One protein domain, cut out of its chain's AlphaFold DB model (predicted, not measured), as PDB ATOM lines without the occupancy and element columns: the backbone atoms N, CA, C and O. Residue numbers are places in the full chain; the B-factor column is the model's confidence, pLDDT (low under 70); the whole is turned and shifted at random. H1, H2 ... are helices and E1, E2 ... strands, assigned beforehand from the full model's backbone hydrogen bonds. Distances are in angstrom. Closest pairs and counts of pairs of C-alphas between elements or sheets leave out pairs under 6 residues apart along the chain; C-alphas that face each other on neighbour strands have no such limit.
ATOM      1  N   ILE A  41      28.288  42.458   5.925       98.81
ATOM      2  CA  ILE A  41      28.720  43.528   5.020       98.81
ATOM      3  C   ILE A  41      29.575  42.904   3.921       98.81
ATOM      4  O   ILE A  41      30.608  42.294   4.205       98.81
ATOM      5  N   TYR A  42      29.150  43.076   2.675       98.88
ATOM      6  CA  TYR A  42      29.849  42.623   1.475       98.88
ATOM      7  C   TYR A  42      30.604  43.795   0.851       98.88
ATOM      8  O   TYR A  42      30.032  44.876   0.741       98.88
ATOM      9  N   TYR A  43      31.867  43.605   0.466       98.88
ATOM     10  CA  TYR A  43      32.719  44.656  -0.117       98.88
ATOM     11  C   TYR A  43      33.875  44.055  -0.928       98.88
ATOM     12  O   TYR A  43      34.091  42.849  -0.898       98.88
ATOM     13  N   GLY A  44      34.676  44.891  -1.595       98.62
ATOM     14  CA  GLY A  44      35.954  44.457  -2.183       98.62
ATOM     15  C   GLY A  44      35.837  43.811  -3.566       98.62
ATOM     16  O   GLY A  44      36.718  43.060  -3.972       98.62
ATOM     17  N   GLY A  45      34.759  44.093  -4.291       98.38
ATOM     18  CA  GLY A  45      34.545  43.716  -5.685       98.38
ATOM     19  C   GLY A  45      33.497  44.630  -6.314       98.38
ATOM     20  O   GLY A  45      32.960  45.499  -5.627       98.38
ATOM     21  N   ASP A  46      33.205  44.435  -7.596       98.38
ATOM     22  CA  ASP A  46      32.190  45.233  -8.283       98.38
ATOM     23  C   ASP A  46      30.796  44.862  -7.772       98.38
ATOM     24  O   ASP A  46      30.388  43.702  -7.846       98.38
ATOM     25  N   ILE A  47      30.038  45.833  -7.274       98.75
ATOM     26  CA  ILE A  47      28.642  45.627  -6.883       98.75
ATOM     27  C   ILE A  47      27.783  46.483  -7.795       98.75
ATOM     28  O   ILE A  47      27.791  47.704  -7.679       98.75
ATOM     29  N   LEU A  48      27.044  45.848  -8.698       98.25
ATOM     30  CA  LEU A  48      26.183  46.529  -9.660       98.25
ATOM     31  C   LEU A  48      24.728  46.402  -9.198       98.25
ATOM     32  O   LEU A  48      24.207  45.295  -9.141       98.25
ATOM     33  N   THR A  49      24.082  47.513  -8.836       97.06
ATOM     34  CA  THR A  49      22.792  47.521  -8.111       97.06
ATOM     35  C   THR A  49      21.569  47.402  -9.016       97.06
ATOM     36  O   THR A  49      20.530  46.929  -8.564       97.06
ATOM     37  N   MET A  50      21.686  47.832 -10.277       95.19
ATOM     38  CA  MET A  50      20.566  47.961 -11.221       95.19
ATOM     39  C   MET A  50      19.406  48.824 -10.681       95.19
ATOM     40  O   MET A  50      18.246  48.570 -10.998       95.19
ATOM     41  N   ALA A  51      19.699  49.824  -9.841       94.25
ATOM     42  CA  ALA A  51      18.671  50.664  -9.218       94.25
ATOM     43  C   ALA A  51      17.961  51.616 -10.203       94.25
ATOM     44  O   ALA A  51      16.835  52.036  -9.936       94.25
ATOM     45  N   GLY A  52      18.590  51.934 -11.338       92.62
ATOM     46  CA  GLY A  52      18.041  52.808 -12.373       92.62
ATOM     47  C   GLY A  52      18.298  52.296 -13.791       92.62
ATOM     48  O   GLY A  52      18.778  51.183 -13.999       92.62
ATOM     49  N   ASP A  53      18.014  53.143 -14.783       94.75
ATOM     50  CA  ASP A  53      18.111  52.801 -16.214       94.75
ATOM     51  C   ASP A  53      19.554  52.624 -16.725       94.75
ATOM     52  O   ASP A  53      19.783  52.246 -17.877       94.75
ATOM     53  N   LYS A  54      20.549  52.947 -15.895       95.50
ATOM     54  CA  LYS A  54      21.974  52.845 -16.213       95.50
ATOM     55  C   LYS A  54      22.688  51.998 -15.161       95.50
ATOM     56  O   LYS A  54      22.217  51.916 -14.030       95.50
ATOM     57  N   PRO A  55      23.848  51.407 -15.501       94.38
ATOM     58  CA  PRO A  55      24.664  50.704 -14.523       94.38
ATOM     59  C   PRO A  55      25.064  51.618 -13.358       94.38
ATOM     60  O   PRO A  55      25.783  52.599 -13.553       94.38
ATOM     61  N   GLU A  56      24.615  51.276 -12.155       97.12
ATOM     62  CA  GLU A  56      24.959  51.962 -10.911       97.12
ATOM     63  C   GLU A  56      25.782  51.040 -10.015       97.12
ATOM     64  O   GLU A  56      25.367  49.921  -9.708       97.12
ATOM     65  N   TYR A  57      26.954  51.516  -9.602       97.75
ATOM     66  CA  TYR A  57      27.890  50.743  -8.797       97.75
ATOM     67  C   TYR A  57      27.901  51.218  -7.348       97.75
ATOM     68  O   TYR A  57      27.826  52.415  -7.071       97.75
ATOM     69  N   ALA A  58      28.044  50.267  -6.433       98.44
ATOM     70  CA  ALA A  58      28.299  50.495  -5.020       98.44
ATOM     71  C   ALA A  58      29.622  49.837  -4.615       98.44
ATOM     72  O   ALA A  58      30.102  48.906  -5.262       98.44
ATOM     73  N   GLU A  59      30.206  50.302  -3.519       98.75
ATOM     74  CA  GLU A  59      31.429  49.718  -2.961       98.75
ATOM     75  C   GLU A  59      31.123  48.655  -1.899       98.75
ATOM     76  O   GLU A  59      31.943  47.765  -1.649       98.75
ATOM     77  N   ALA A  60      29.957  48.758  -1.251       98.81
ATOM     78  CA  ALA A  60      29.519  47.816  -0.234       98.81
ATOM     79  C   ALA A  60      27.991  47.722  -0.093       98.81
ATOM     80  O   ALA A  60      27.245  48.658  -0.395       98.81
ATOM     81  N   VAL A  61      27.543  46.579   0.433       98.69
ATOM     82  CA  VAL A  61      26.146  46.291   0.801       98.69
ATOM     83  C   VAL A  61      26.115  45.723   2.215       98.69
ATOM     84  O   VAL A  61      26.836  44.768   2.508       98.69
ATOM     85  N   ALA A  62      25.263  46.272   3.081       98.56
ATOM     86  CA  ALA A  62      25.030  45.766   4.432       98.56
ATOM     87  C   ALA A  62      23.630  45.155   4.556       98.56
ATOM     88  O   ALA A  62      22.643  45.719   4.077       98.56
ATOM     89  N   THR A  63      23.536  44.013   5.233       98.38
ATOM     90  CA  THR A  63      22.290  43.250   5.393       98.38
ATOM     91  C   THR A  63      21.989  42.964   6.858       98.38
ATOM     92  O   THR A  63      22.908  42.777   7.653       98.38
ATOM     93  N   LEU A  64      20.702  42.917   7.196       97.25
ATOM     94  CA  LEU A  64      20.154  42.453   8.471       97.25
ATOM     95  C   LEU A  64      19.044  41.445   8.155       97.25
ATOM     96  O   LEU A  64      18.007  41.809   7.591       97.25
ATOM     97  N   GLY A  65      19.271  40.173   8.476       95.56
ATOM     98  CA  GLY A  65      18.446  39.063   8.016       95.56
ATOM     99  C   GLY A  65      18.316  39.050   6.491       95.56
ATOM    100  O   GLY A  65      19.305  39.043   5.765       95.56
ATOM    101  N   GLU A  66      17.075  39.076   6.006       96.50
ATOM    102  CA  GLU A  66      16.738  39.057   4.575       96.50
ATOM    103  C   GLU A  66      16.646  40.460   3.951       96.50
ATOM    104  O   GLU A  66      16.222  40.612   2.805       96.50
ATOM    105  N   LYS A  67      17.006  41.512   4.698       97.50
ATOM    106  CA  LYS A  67      16.881  42.904   4.253       97.50
ATOM    107  C   LYS A  67      18.237  43.548   4.037       97.50
ATOM    108  O   LYS A  67      19.153  43.390   4.841       97.50
ATOM    109  N   ILE A  68      18.323  44.356   2.989       98.12
ATOM    110  CA  ILE A  68      19.421  45.298   2.789       98.12
ATOM    111  C   ILE A  68      19.128  46.541   3.632       98.12
ATOM    112  O   ILE A  68      18.046  47.119   3.524       98.12
ATOM    113  N   ILE A  69      20.074  46.932   4.485       97.81
ATOM    114  CA  ILE A  69      19.956  48.114   5.357       97.81
ATOM    115  C   ILE A  69      20.845  49.276   4.906       97.81
ATOM    116  O   ILE A  69      20.627  50.401   5.343       97.81
ATOM    117  N   TYR A  70      21.821  49.014   4.031       98.31
ATOM    118  CA  TYR A  70      22.687  50.032   3.442       98.31
ATOM    119  C   TYR A  70      23.259  49.560   2.098       98.31
ATOM    120  O   TYR A  70      23.642  48.395   1.959       98.31
ATOM    121  N   VAL A  71      23.363  50.480   1.137       98.38
ATOM    122  CA  VAL A  71      24.078  50.326  -0.140       98.38
ATOM    123  C   VAL A  71      24.786  51.644  -0.424       98.38
ATOM    124  O   VAL A  71      24.152  52.696  -0.353       98.38
ATOM    125  N   GLY A  72      26.078  51.610  -0.742       98.19
ATOM    126  CA  GLY A  72      26.824  52.839  -1.009       98.19
ATOM    127  C   GLY A  72      28.328  52.665  -0.881       98.19
ATOM    128  O   GLY A  72      28.882  51.670  -1.357       98.19
ATOM    129  N   SER A  73      28.981  53.642  -0.248       98.62
ATOM    130  CA  SER A  73      30.424  53.604  -0.012       98.62
ATOM    131  C   SER A  73      30.789  52.528   1.006       98.62
ATOM    132  O   SER A  73      29.991  52.145   1.869       98.62
ATOM    133  N   LYS A  74      32.030  52.047   0.937       98.56
ATOM    134  CA  LYS A  74      32.534  51.076   1.908       98.56
ATOM    135  C   LYS A  74      32.509  51.660   3.314       98.56
ATOM    136  O   LYS A  74      32.083  50.973   4.238       98.56
ATOM    137  N   ASP A  75      32.934  52.909   3.467       98.31
ATOM    138  CA  ASP A  75      33.009  53.561   4.774       98.31
ATOM    139  C   ASP A  75      31.622  53.728   5.402       98.31
ATOM    140  O   ASP A  75      31.445  53.363   6.562       98.31
ATOM    141  N   GLY A  76      30.614  54.134   4.622       98.00
ATOM    142  CA  GLY A  76      29.242  54.230   5.121       98.00
ATOM    143  C   GLY A  76      28.657  52.868   5.499       98.00
ATOM    144  O   GLY A  76      27.969  52.742   6.506       98.00
ATOM    145  N   ALA A  77      29.005  51.796   4.778       98.00
ATOM    146  CA  ALA A  77      28.611  50.451   5.193       98.00
ATOM    147  C   ALA A  77      29.289  50.030   6.511       98.00
ATOM    148  O   ALA A  77      28.677  49.334   7.324       98.00
ATOM    149  N   MET A  78      30.536  50.454   6.749       97.88
ATOM    150  CA  MET A  78      31.268  50.156   7.987       97.88
ATOM    151  C   MET A  78      30.678  50.864   9.209       97.88
ATOM    152  O   MET A  78      30.863  50.364  10.320       97.88
ATOM    153  N   GLU A  79      29.903  51.936   9.032       96.75
ATOM    154  CA  GLU A  79      29.119  52.549  10.113       96.75
ATOM    155  C   GLU A  79      28.073  51.600  10.700       96.75
ATOM    156  O   GLU A  79      27.589  51.862  11.791       96.75
ATOM    157  N   HIS A  80      27.751  50.487  10.026       96.94
ATOM    158  CA  HIS A  80      26.841  49.438  10.503       96.94
ATOM    159  C   HIS A  80      27.559  48.224  11.123       96.94
ATOM    160  O   HIS A  80      26.910  47.235  11.482       96.94
ATOM    161  N   LYS A  81      28.892  48.258  11.247       96.75
ATOM    162  CA  LYS A  81      29.707  47.143  11.752       96.75
ATOM    163  C   LYS A  81      29.748  47.126  13.286       96.75
ATOM    164  O   LYS A  81      30.582  47.795  13.894       96.75
ATOM    165  N   PHE A  82      28.937  46.272  13.914       94.19
ATOM    166  CA  PHE A  82      28.928  46.099  15.375       94.19
ATOM    167  C   PHE A  82      28.794  44.640  15.797       94.19
ATOM    168  O   PHE A  82      28.162  43.823  15.131       94.19
ATOM    169  N   GLY A  83      29.344  44.309  16.966       91.44
ATOM    170  CA  GLY A  83      29.165  42.998  17.582       91.44
ATOM    171  C   GLY A  83      29.591  41.849  16.664       91.44
ATOM    172  O   GLY A  83      30.780  41.626  16.457       91.44
ATOM    173  N   LYS A  84      28.609  41.104  16.144       93.75
ATOM    174  CA  LYS A  84      28.811  39.879  15.352       93.75
ATOM    175  C   LYS A  84      28.712  40.086  13.833       93.75
ATOM    176  O   LYS A  84      28.617  39.089  13.119       93.75
ATOM    177  N   THR A  85      28.744  41.329  13.337       98.12
ATOM    178  CA  THR A  85      28.737  41.606  11.891       98.12
ATOM    179  C   THR A  85      29.838  40.824  11.176       98.12
ATOM    180  O   THR A  85      31.023  40.953  11.489       98.12
ATOM    181  N   GLN A  86      29.455  40.031  10.182       98.44
ATOM    182  CA  GLN A  86      30.386  39.294   9.341       98.44
ATOM    183  C   GLN A  86      30.823  40.159   8.163       98.44
ATOM    184  O   GLN A  86      30.006  40.696   7.419       98.44
ATOM    185  N   LEU A  87      32.131  40.261   7.971       98.62
ATOM    186  CA  LEU A  87      32.724  40.950   6.835       98.62
ATOM    187  C   LEU A  87      33.006  39.939   5.721       98.62
ATOM    188  O   LEU A  87      33.720  38.961   5.938       98.62
ATOM    189  N   VAL A  88      32.437  40.171   4.541       98.75
ATOM    190  CA  VAL A  88      32.569  39.300   3.370       98.75
ATOM    191  C   VAL A  88      33.302  40.060   2.270       98.75
ATOM    192  O   VAL A  88      32.716  40.868   1.554       98.75
ATOM    193  N   ASP A  89      34.595  39.783   2.141       98.69
ATOM    194  CA  ASP A  89      35.403  40.281   1.030       98.69
ATOM    195  C   ASP A  89      35.102  39.468  -0.240       98.69
ATOM    196  O   ASP A  89      35.301  38.249  -0.282       98.69
ATOM    197  N   LEU A  90      34.610  40.151  -1.271       98.75
ATOM    198  CA  LEU A  90      34.275  39.595  -2.578       98.75
ATOM    199  C   LEU A  90      35.523  39.269  -3.407       98.75
ATOM    200  O   LEU A  90      35.420  38.514  -4.375       98.75
ATOM    201  N   LYS A  91      36.706  39.772  -3.026       98.56
ATOM    202  CA  LYS A  91      37.997  39.491  -3.677       98.56
ATOM    203  C   LYS A  91      37.966  39.750  -5.187       98.56
ATOM    204  O   LYS A  91      38.393  38.910  -5.978       98.56
ATOM    205  N   GLY A  92      37.399  40.883  -5.585       98.44
ATOM    206  CA  GLY A  92      37.253  41.296  -6.981       98.44
ATOM    207  C   GLY A  92      36.141  40.585  -7.759       98.44
ATOM    208  O   GLY A  92      35.992  40.842  -8.947       98.44
ATOM    209  N   LYS A  93      35.355  39.691  -7.139       98.69
ATOM    210  CA  LYS A  93      34.174  39.091  -7.786       98.69
ATOM    211  C   LYS A  93      33.029  40.099  -7.859       98.69
ATOM    212  O   LYS A  93      32.869  40.922  -6.962       98.69
TER     213      LYS A  93
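AT A GLANCE: This is residues 41 to 93 of the 107 residues of the protein "Amidohydrolase family protein" of Vibrio alginolyticus (UniProt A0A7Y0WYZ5). A strongly twisted, mixed sheet, E3, E2, E1, E4, has the short helix H1 over one face. The printed part has 53 residues, mostly strand by class, with four named strands and one named helix: E1, E2, E3, H1, E4. It is compact, radius of gyration of the C-alphas 11.0 A, spanning 37 by 22 by 19 A.

HOW THE PARTS SIT: E1, residues 41 to 48, E2, residues 57 to 64, and E3, residues 67 to 72, form a meander, successive strands being antiparallel neighbours; N 58 and O 47, and N 62 and O 70, are each 2.9 A apart. E4, residues 86 to 89, is parallel to E1, with N 88 and O 41 2.8 A apart. H1, residues 74 to 78, its O i to N i+4 pair within hydrogen-bond range, is over E2, height over the sheet 7.2 A. E3, H1 and E4 form a split strand-helix-strand unit, E2 and E1 between its strands, crossover right-handed.

IN THESE COORDINATES: E1 begins at C-alpha 41 (28.720, 43.528, 5.020); E2 is 20.7 A long; E4 ends at C-alpha 89 (35.403, 40.281, 1.030).

THE WHOLE: The printed part has no cut; no printed residue is under pLDDT 70.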